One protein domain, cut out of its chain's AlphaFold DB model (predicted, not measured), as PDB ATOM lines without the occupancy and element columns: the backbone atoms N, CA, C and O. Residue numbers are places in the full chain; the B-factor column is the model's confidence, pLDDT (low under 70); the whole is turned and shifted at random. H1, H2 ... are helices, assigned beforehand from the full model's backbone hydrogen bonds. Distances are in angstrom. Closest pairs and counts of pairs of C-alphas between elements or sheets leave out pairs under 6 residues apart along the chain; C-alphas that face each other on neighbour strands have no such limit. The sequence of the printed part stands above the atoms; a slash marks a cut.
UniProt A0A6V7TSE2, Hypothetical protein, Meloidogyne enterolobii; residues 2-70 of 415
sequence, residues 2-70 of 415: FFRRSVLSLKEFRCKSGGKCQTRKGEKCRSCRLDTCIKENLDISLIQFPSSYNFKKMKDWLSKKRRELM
ATOM      1  N   PHE A   2      34.760  -3.674  11.173       86.31
ATOM      2  CA  PHE A   2      35.859  -4.601  11.534       86.31
ATOM      3  C   PHE A   2      35.910  -4.990  13.025       86.31
ATOM      4  O   PHE A   2      35.975  -6.181  13.337       86.31
ATOM      5  N   PHE A   3      35.843  -4.006  13.931       87.38
ATOM      6  CA  PHE A   3      35.888  -4.234  15.381       87.38
ATOM      7  C   PHE A   3      34.759  -5.169  15.827       87.38
ATOM      8  O   PHE A   3      35.029  -6.258  16.317       87.38
ATOM      9  N   ARG A   4      33.509  -4.825  15.488       86.06
ATOM     10  CA  ARG A   4      32.320  -5.663  15.714       86.06
ATOM     11  C   ARG A   4      32.525  -7.128  15.313       86.06
ATOM     12  O   ARG A   4      32.307  -8.013  16.129       86.06
ATOM     13  N   ARG A   5      32.983  -7.399  14.084       86.12
ATOM     14  CA  ARG A   5      33.196  -8.780  13.599       86.12
ATOM     15  C   ARG A   5      34.295  -9.511  14.372       86.12
ATOM     16  O   ARG A   5      34.185 -10.712  14.594       86.12
ATOM     17  N   SER A   6      35.336  -8.794  14.780       89.06
ATOM     18  CA  SER A   6      36.461  -9.357  15.535       89.06
ATOM     19  C   SER A   6      36.049  -9.736  16.956       89.06
ATOM     20  O   SER A   6      36.372 -10.832  17.404       89.06
ATOM     21  N   VAL A   7      35.269  -8.875  17.621       87.06
ATOM     22  CA  VAL A   7      34.742  -9.144  18.965       87.06
ATOM     23  C   VAL A   7      33.709 -10.277  18.921       87.06
ATOM     24  O   VAL A   7      33.827 -11.218  19.696       87.06
ATOM     25  N   LEU A   8      32.754 -10.256  17.977       83.81
ATOM     26  CA  LEU A   8      31.734 -11.312  17.829       83.81
ATOM     27  C   LEU A   8      32.338 -12.702  17.590       83.81
ATOM     28  O   LEU A   8      31.820 -13.689  18.092       83.81
ATOM     29  N   SER A   9      33.438 -12.782  16.840       85.88
ATOM     30  CA  SER A   9      34.106 -14.057  16.552       85.88
ATOM     31  C   SER A   9      35.157 -14.460  17.590       85.88
ATOM     32  O   SER A   9      35.760 -15.519  17.430       85.88
ATOM     33  N   LEU A  10      35.398 -13.632  18.622       86.00
ATOM     34  CA  LEU A  10      36.467 -13.810  19.621       86.00
ATOM     35  C   LEU A  10      37.824 -14.141  18.979       86.00
ATOM     36  O   LEU A  10      38.611 -14.934  19.497       86.00
ATOM     37  N   LYS A  11      38.070 -13.584  17.790       85.50
ATOM     38  CA  LYS A  11      39.146 -14.051  16.924       85.50
ATOM     39  C   LYS A  11      40.466 -13.425  17.334       85.50
ATOM     40  O   LYS A  11      40.609 -12.203  17.364       85.50
ATOM     41  N   GLU A  12      41.452 -14.274  17.580       87.44
ATOM     42  CA  GLU A  12      42.820 -13.835  17.808       87.44
ATOM     43  C   GLU A  12      43.541 -13.642  16.473       87.44
ATOM     44  O   GLU A  12      43.518 -14.497  15.583       87.44
ATOM     45  N   PHE A  13      44.184 -12.489  16.326       89.62
ATOM     46  CA  PHE A  13      45.047 -12.190  15.192       89.62
ATOM     47  C   PHE A  13      46.486 -12.123  15.690       89.62
ATOM     48  O   PHE A  13      46.741 -11.612  16.776       89.62
ATOM     49  N   ARG A  14      47.432 -12.613  14.885       88.75
ATOM     50  CA  ARG A  14      48.865 -12.465  15.155       88.75
ATOM     51  C   ARG A  14      49.459 -11.465  14.176       88.75
ATOM     52  O   ARG A  14      49.248 -11.573  12.966       88.75
ATOM     53  N   CYS A  15      50.175 -10.476  14.698       89.50
ATOM     54  CA  CYS A  15      50.931  -9.542  13.878       89.50
ATOM     55  C   CYS A  15      52.220 -10.211  13.385       89.50
ATOM     56  O   CYS A  15      52.993 -10.708  14.199       89.50
ATOM     57  N   LYS A  16      52.481 -10.188  12.071       85.88
ATOM     58  CA  LYS A  16      53.743 -10.703  11.506       85.88
ATOM     59  C   LYS A  16      54.949  -9.811  11.828       85.88
ATOM     60  O   LYS A  16      56.064 -10.305  11.876       85.88
ATOM     61  N   SER A  17      54.716  -8.526  12.101       83.38
ATOM     62  CA  SER A  17      55.760  -7.518  12.351       83.38
ATOM     63  C   SER A  17      55.880  -7.132  13.832       83.38
ATOM     64  O   SER A  17      56.232  -5.998  14.155       83.38
ATOM     65  N   GLY A  18      55.506  -8.030  14.752       82.69
ATOM     66  CA  GLY A  18      55.696  -7.826  16.195       82.69
ATOM     67  C   GLY A  18      54.969  -6.607  16.778       82.69
ATOM     68  O   GLY A  18      55.474  -5.969  17.693       82.69
ATOM     69  N   GLY A  19      53.811  -6.235  16.225       81.25
ATOM     70  CA  GLY A  19      53.000  -5.123  16.735       81.25
ATOM     71  C   GLY A  19      53.358  -3.733  16.190       81.25
ATOM     72  O   GLY A  19      52.695  -2.769  16.560       81.25
ATOM     73  N   LYS A  20      54.348  -3.612  15.293       80.50
ATOM     74  CA  LYS A  20      54.874  -2.320  14.803       80.50
ATOM     75  C   LYS A  20      54.232  -1.794  13.502       80.50
ATOM     76  O   LYS A  20      54.752  -0.858  12.905       80.50
ATOM     77  N   CYS A  21      53.128  -2.385  13.032       84.19
ATOM     78  CA  CYS A  21      52.483  -1.969  11.776       84.19
ATOM     79  C   CYS A  21      51.813  -0.591  11.898       84.19
ATOM     80  O   CYS A  21      51.104  -0.330  12.873       84.19
ATOM     81  N   GLN A  22      51.943   0.255  10.869       77.12
ATOM     82  CA  GLN A  22      51.284   1.565  10.823       77.12
ATOM     83  C   GLN A  22      49.854   1.431  10.281       77.12
ATOM     84  O   GLN A  22      49.609   1.380   9.078       77.12
ATOM     85  N   THR A  23      48.869   1.412  11.178       70.12
ATOM     86  CA  THR A  23      47.458   1.137  10.844       70.12
ATOM     87  C   THR A  23      46.739   2.262  10.084       70.12
ATOM     88  O   THR A  23      45.618   2.049   9.623       70.12
ATOM     89  N   ARG A  24      47.362   3.443   9.921       62.19
ATOM     90  CA  ARG A  24      46.770   4.622   9.254       62.19
ATOM     91  C   ARG A  24      47.065   4.731   7.747       62.19
ATOM     92  O   ARG A  24      46.338   5.440   7.064       62.19
ATOM     93  N   LYS A  25      48.070   4.027   7.202       54.38
ATOM     94  CA  LYS A  25      48.504   4.149   5.788       54.38
ATOM     95  C   LYS A  25      48.362   2.838   4.999       54.38
ATOM     96  O   LYS A  25      49.335   2.275   4.521       54.38
ATOM     97  N   GLY A  26      47.137   2.326   4.876       57.03
ATOM     98  CA  GLY A  26      46.812   1.256   3.915       57.03
ATOM     99  C   GLY A  26      47.256  -0.174   4.270       57.03
ATOM    100  O   GLY A  26      46.755  -1.122   3.662       57.03
ATOM    101  N   GLU A  27      48.099  -0.385   5.284       58.09
ATOM    102  CA  GLU A  27      48.451  -1.734   5.743       58.09
ATOM    103  C   GLU A  27      47.312  -2.398   6.539       58.09
ATOM    104  O   GLU A  27      46.838  -1.911   7.568       58.09
ATOM    105  N   LYS A  28      46.872  -3.577   6.076       69.62
ATOM    106  CA  LYS A  28      45.700  -4.309   6.596       69.62
ATOM    107  C   LYS A  28      46.020  -5.227   7.788       69.62
ATOM    108  O   LYS A  28      45.399  -6.287   7.919       69.62
ATOM    109  N   CYS A  29      46.976  -4.880   8.655       88.62
ATOM    110  CA  CYS A  29      47.312  -5.741   9.794       88.62
ATOM    111  C   CYS A  29      46.144  -5.805  10.791       88.62
ATOM    112  O   CYS A  29      45.899  -4.878  11.564       88.62
ATOM    113  N   ARG A  30      45.409  -6.925  10.769       89.81
ATOM    114  CA  ARG A  30      44.208  -7.129  11.596       89.81
ATOM    115  C   ARG A  30      44.524  -7.116  13.093       89.81
ATOM    116  O   ARG A  30      43.712  -6.600  13.849       89.81
ATOM    117  N   SER A  31      45.697  -7.617  13.493       91.38
ATOM    118  CA  SER A  31      46.164  -7.591  14.888       91.38
ATOM    119  C   SER A  31      46.344  -6.158  15.378       91.38
ATOM    120  O   SER A  31      45.564  -5.710  16.207       91.38
ATOM    121  N   CYS A  32      47.267  -5.393  14.785       89.00
ATOM    122  CA  CYS A  32      47.540  -4.018  15.213       89.00
ATOM    123  C   CYS A  32      46.302  -3.117  15.111       89.00
ATOM    124  O   CYS A  32      46.107  -2.230  15.940       89.00
ATOM    125  N   ARG A  33      45.437  -3.348  14.112       88.38
ATOM    126  CA  ARG A  33      44.173  -2.617  13.982       88.38
ATOM    127  C   ARG A  33      43.219  -2.920  15.134       88.38
ATOM    128  O   ARG A  33      42.617  -1.992  15.661       88.38
ATOM    129  N   LEU A  34      43.074  -4.190  15.513       89.81
ATOM    130  CA  LEU A  34      42.251  -4.577  16.657       89.81
ATOM    131  C   LEU A  34      42.830  -4.014  17.959       89.81
ATOM    132  O   LEU A  34      42.080  -3.447  18.745       89.81
ATOM    133  N   ASP A  35      44.146  -4.090  18.145       89.94
ATOM    134  CA  ASP A  35      44.819  -3.552  19.329       89.94
ATOM    135  C   ASP A  35      44.611  -2.037  19.449       89.94
ATOM    136  O   ASP A  35      44.332  -1.536  20.533       89.94
ATOM    137  N   THR A  36      44.665  -1.311  18.327       86.56
ATOM    138  CA  THR A  36      44.350   0.127  18.283       86.56
ATOM    139  C   THR A  36      42.897   0.371  18.692       86.56
ATOM    140  O   THR A  36      42.643   1.158  19.589       86.56
ATOM    141  N   CYS A  37      41.937  -0.356  18.109       85.88
ATOM    142  CA  CYS A  37      40.524  -0.255  18.488       85.88
ATOM    143  C   CYS A  37      40.278  -0.502  19.988       85.88
ATOM    144  O   CYS A  37      39.394   0.112  20.578       85.88
ATOM    145  N   ILE A  38      41.042  -1.412  20.597       87.25
ATOM    146  CA  ILE A  38      40.945  -1.721  22.026       87.25
ATOM    147  C   ILE A  38      41.592  -0.619  22.879       87.25
ATOM    148  O   ILE A  38      41.037  -0.276  23.921       87.25
ATOM    149  N   LYS A  39      42.725  -0.054  22.441       82.94
ATOM    150  CA  LYS A  39      43.415   1.062  23.114       82.94
ATOM    151  C   LYS A  39      42.602   2.356  23.090       82.94
ATOM    152  O   LYS A  39      42.535   3.029  24.106       82.94
ATOM    153  N   GLU A  40      41.917   2.632  21.984       81.19
ATOM    154  CA  GLU A  40      40.987   3.765  21.818       81.19
ATOM    155  C   GLU A  40      39.637   3.542  22.536       81.19
ATOM    156  O   GLU A  40      38.667   4.250  22.287       81.19
ATOM    157  N   ASN A  41      39.545   2.519  23.396       78.56
ATOM    158  CA  ASN A  41      38.395   2.214  24.248       78.56
ATOM    159  C   ASN A  41      37.043   2.136  23.508       78.56
ATOM    160  O   ASN A  41      36.017   2.538  24.055       78.56
ATOM    161  N   LEU A  42      37.020   1.589  22.285       79.56
ATOM    162  CA  LEU A  42      35.775   1.473  21.521       79.56
ATOM    163  C   LEU A  42      34.696   0.722  22.307       79.56
ATOM    164  O   LEU A  42      34.925  -0.385  22.813       79.56
ATOM    165  N   ASP A  43      33.514   1.332  22.357       71.62
ATOM    166  CA  ASP A  43      32.393   0.824  23.128       71.62
ATOM    167  C   ASP A  43      31.745  -0.389  22.446       71.62
ATOM    168  O   ASP A  43      31.362  -0.377  21.273       71.62
ATOM    169  N   ILE A  44      31.639  -1.468  23.214       74.19
ATOM    170  CA  ILE A  44      30.978  -2.707  22.819       74.19
ATOM    171  C   ILE A  44      29.470  -2.680  23.035       74.19
ATOM    172  O   ILE A  44      28.787  -3.501  22.427       74.19
ATOM    173  N   SER A  45      28.950  -1.767  23.859       67.69
ATOM    174  CA  SER A  45      27.510  -1.604  24.083       67.69
ATOM    175  C   SER A  45      26.786  -1.167  22.800       67.69
ATOM    176  O   SER A  45      25.657  -1.576  22.543       67.69
ATOM    177  N   LEU A  46      27.494  -0.444  21.924       68.12
ATOM    178  CA  LEU A  46      27.016   0.016  20.618       68.12
ATOM    179  C   LEU A  46      26.988  -1.092  19.548       68.12
ATOM    180  O   LEU A  46      26.552  -0.870  18.415       68.12
ATOM    181  N   ILE A  47      27.478  -2.296  19.860       76.75
ATOM    182  CA  ILE A  47      27.398  -3.436  18.951       76.75
ATOM    183  C   ILE A  47      26.024  -4.089  19.110       76.75
ATOM    184  O   ILE A  47      25.722  -4.683  20.133       76.75
ATOM    185  N   GLN A  48      25.207  -4.069  18.056       75.25
ATOM    186  CA  GLN A  48      23.986  -4.878  18.021       75.25
ATOM    187  C   GLN A  48      24.345  -6.377  17.994       75.25
ATOM    188  O   GLN A  48      24.964  -6.858  17.030       75.25
ATOM    189  N   PHE A  49      23.966  -7.103  19.049       72.31
ATOM    190  CA  PHE A  49      24.197  -8.540  19.209       72.31
ATOM    191  C   PHE A  49      22.953  -9.346  18.804       72.31
ATOM    192  O   PHE A  49      21.854  -9.018  19.246       72.31
ATOM    193  N   PRO A  50      23.097 -10.418  18.005       72.56
ATOM    194  CA  PRO A  50      22.051 -11.428  17.879       72.56
ATOM    195  C   PRO A  50      21.816 -12.116  19.234       72.56
ATOM    196  O   PRO A  50      22.769 -12.333  19.984       72.56
ATOM    197  N   SER A  51      20.574 -12.510  19.522       65.69
ATOM    198  CA  SER A  51      20.133 -13.097  20.804       65.69
ATOM    199  C   SER A  51      20.872 -14.377  21.231       65.69
ATOM    200  O   SER A  51      20.807 -14.763  22.393       65.69
ATOM    201  N   SER A  52      21.616 -15.020  20.325       70.00
ATOM    202  CA  SER A  52      22.374 -16.253  20.567       70.00
ATOM    203  C   SER A  52      23.808 -16.057  21.090       70.00
ATOM    204  O   SER A  52      24.504 -17.043  21.339       70.00
ATOM    205  N   TYR A  53      24.288 -14.820  21.267       74.50
ATOM    206  CA  TYR A  53      25.675 -14.550  21.675       74.50
ATOM    207  C   TYR A  53      25.834 -14.310  23.185       74.50
ATOM    208  O   TYR A  53      25.101 -13.546  23.806       74.50
ATOM    209  N   ASN A  54      26.864 -14.924  23.781       78.88
ATOM    210  CA  ASN A  54      27.180 -14.780  25.204       78.88
ATOM    211  C   ASN A  54      27.971 -13.487  25.475       78.88
ATOM    212  O   ASN A  54      29.202 -13.459  25.377       78.88
ATOM    213  N   PHE A  55      27.257 -12.423  25.852       76.25
ATOM    214  CA  PHE A  55      27.828 -11.102  26.139       76.25
ATOM    215  C   PHE A  55      28.918 -11.134  27.223       76.25
ATOM    216  O   PHE A  55      29.958 -10.486  27.081       76.25
ATOM    217  N   LYS A  56      28.730 -11.941  28.276       78.38
ATOM    218  CA  LYS A  56      29.701 -12.090  29.372       78.38
ATOM    219  C   LYS A  56      31.045 -12.603  28.852       78.38
ATOM    220  O   LYS A  56      32.072 -11.979  29.091       78.38
ATOM    221  N   LYS A  57      31.027 -13.658  28.029       82.19
ATOM    222  CA  LYS A  57      32.232 -14.237  27.410       82.19
ATOM    223  C   LYS A  57      33.000 -13.220  26.557       82.19
ATOM    224  O   LYS A  57      34.229 -13.208  26.557       82.19
ATOM    225  N   MET A  58      32.286 -12.351  25.844       80.50
ATOM    226  CA  MET A  58      32.886 -11.310  25.001       80.50
ATOM    227  C   MET A  58      33.509 -10.182  25.825       80.50
ATOM    228  O   MET A  58      34.622  -9.738  25.532       80.50
ATOM    229  N   LYS A  59      32.814  -9.755  26.883       80.19
ATOM    230  CA  LYS A  59      33.308  -8.757  27.832       80.19
ATOM    231  C   LYS A  59      34.567  -9.247  28.552       80.19
ATOM    232  O   LYS A  59      35.543  -8.499  28.655       80.19
ATOM    233  N   ASP A  60      34.583 -10.509  28.973       82.75
ATOM    234  CA  ASP A  60      35.732 -11.135  29.633       82.75
ATOM    235  C   ASP A  60      36.944 -11.219  28.691       82.75
ATOM    236  O   ASP A  60      38.063 -10.856  29.068       82.75
ATOM    237  N   TRP A  61      36.723 -11.615  27.433       88.88
ATOM    238  CA  TRP A  61      37.775 -11.690  26.415       88.88
ATOM    239  C   TRP A  61      38.399 -10.319  26.111       88.88
ATOM    240  O   TRP A  61      39.624 -10.188  26.087       88.88
ATOM    241  N   LEU A  62      37.583  -9.272  25.959       83.50
ATOM    242  CA  LEU A  62      38.084  -7.908  25.760       83.50
ATOM    243  C   LEU A  62      38.834  -7.373  26.978       83.50
ATOM    244  O   LEU A  62      39.873  -6.735  26.825       83.50
ATOM    245  N   SER A  63      38.344  -7.659  28.183       79.94
ATOM    246  CA  SER A  63      39.005  -7.263  29.431       79.94
ATOM    247  C   SER A  63      40.369  -7.940  29.579       79.94
ATOM    248  O   SER A  63      41.334  -7.324  30.033       79.94
ATOM    249  N   LYS A  64      40.490  -9.204  29.152       87.81
ATOM    250  CA  LYS A  64      41.780  -9.900  29.051       87.81
ATOM    251  C   LYS A  64      42.702  -9.211  28.038       87.81
ATOM    252  O   LYS A  64      43.819  -8.859  28.399       87.81
ATOM    253  N   LYS A  65      42.218  -8.927  26.824       83.94
ATOM    254  CA  LYS A  65      43.015  -8.252  25.784       83.94
ATOM    255  C   LYS A  65      43.477  -6.846  26.174       83.94
ATOM    256  O   LYS A  65      44.606  -6.481  25.872       83.94
ATOM    257  N   ARG A  66      42.654  -6.068  26.884       84.81
ATOM    258  CA  ARG A  66      43.045  -4.746  27.413       84.81
ATOM    259  C   ARG A  66      44.210  -4.844  28.392       84.81
ATOM    260  O   ARG A  66      45.149  -4.064  28.284       84.81
ATOM    261  N   ARG A  67      44.170  -5.825  29.301       80.38
ATOM    262  CA  ARG A  67      45.260  -6.076  30.257       80.38
ATOM    263  C   ARG A  67      46.565  -6.457  29.563       80.38
ATOM    264  O   ARG A  67      47.617  -6.016  29.995       80.38
ATOM    265  N   GLU A  68      46.498  -7.229  28.480       83.75
ATOM    266  CA  GLU A  68      47.678  -7.618  27.691       83.75
ATOM    267  C   GLU A  68      48.315  -6.440  26.925       83.75
ATOM    268  O   GLU A  68      49.507  -6.473  26.633       83.75
ATOM    269  N   LEU A  69      47.538  -5.404  26.580       79.69
ATOM    270  CA  LEU A  69      47.970  -4.302  25.707       79.69
ATOM    271  C   LEU A  69      48.443  -3.037  26.441       79.69
ATOM    272  O   LEU A  69      48.997  -2.144  25.792       79.69
ATOM    273  N   MET A  70      48.216  -2.942  27.751       71.06
ATOM    274  CA  MET A  70      48.585  -1.788  28.577       71.06
ATOM    275  C   MET A  70      49.885  -2.089  29.350       71.06
ATOM    276  O   MET A  70      49.926  -3.079  30.080       71.06
TER     277      MET A  70
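AT A GLANCE: This is residues 2 to 70 of the 415 residues of the protein "Hypothetical protein" of Meloidogyne enterolobii (UniProt A0A6V7TSE2). Two short helices, H1 and H2, stand on the same side of a longer third helix, H3, with their last residues turned toward it, and the three centres make a triangle. Two long loops join the helices and reach to opposite ends of the longest axis, residues 9 to 29 to one end at Ser 17 and residues 40 to 54 to the other at Ser 51. The printed part has 69 residues with three named helices, in the order H1, H2, H3, and no named strand; the class is all helix, though only 32 of the 69 residues are in named elements. The whole is compact, with a radius of gyration of the C-alphas of 12.4 A, and its outline is elongated, 36 by 23 by 19 A.

HOW THE PARTS SIT: H1, residues 2 to 8, and H2, residues 30 to 39, only just touch, with 3 pairs of C-alphas within 8 A. Their closest C-alphas are those of Phe 3 and Leu 34, 6.5 A apart, and their lines stand about perpendicular, at 83 degrees. H1 also only just touches H3, residues 55 to 69, with 3 pairs of C-alphas within 8 A; H3 touches H1 with residues 58 to 62 alone. The closest C-alphas here are those of Val 7 and Met 58, 6.7 A apart, and the two helices run opposite ways at a steep tilt of 58 degrees. H2 and H3 touch with 6 pairs of C-alphas within 8 A, the closest being those of Ile 38 and Arg 66, 6.5 A apart. Their lines stand about perpendicular, at 87 degrees. The helix packing is mostly crossed, with none of the three pairs at a shallow tilt. In H1, H2 and H3 every O i to N i+4 pair is within hydrogen-bond range.

IN THESE COORDINATES: H1 runs from Phe 2, whose C-alpha is at (35.859, -4.601, 11.534), to Leu 8. H2 runs from Arg 30, with its C-alpha at (44.208, -7.129, 11.596), to Lys 39, and measures 14.2 A from first to last C-alpha. H3 runs from Phe 55 to Leu 69, whose C-alpha is at (47.970, -4.302, 25.707), and measures 21.3 A.

THE WHOLE: The C-alphas of Ser 17 and Ser 51 are the two farthest apart, at 37.0 A. The printed part runs from residue 2 to residue 70 and has no cut. The links from H1 to H2, 21 residues, and from H2 to H3, 15 residues, are both long. The mean pLDDT of the printed part is 80.4, and the model's confidence is under 70 at residues 24 to 28, residues 45 to 46 and residue 51.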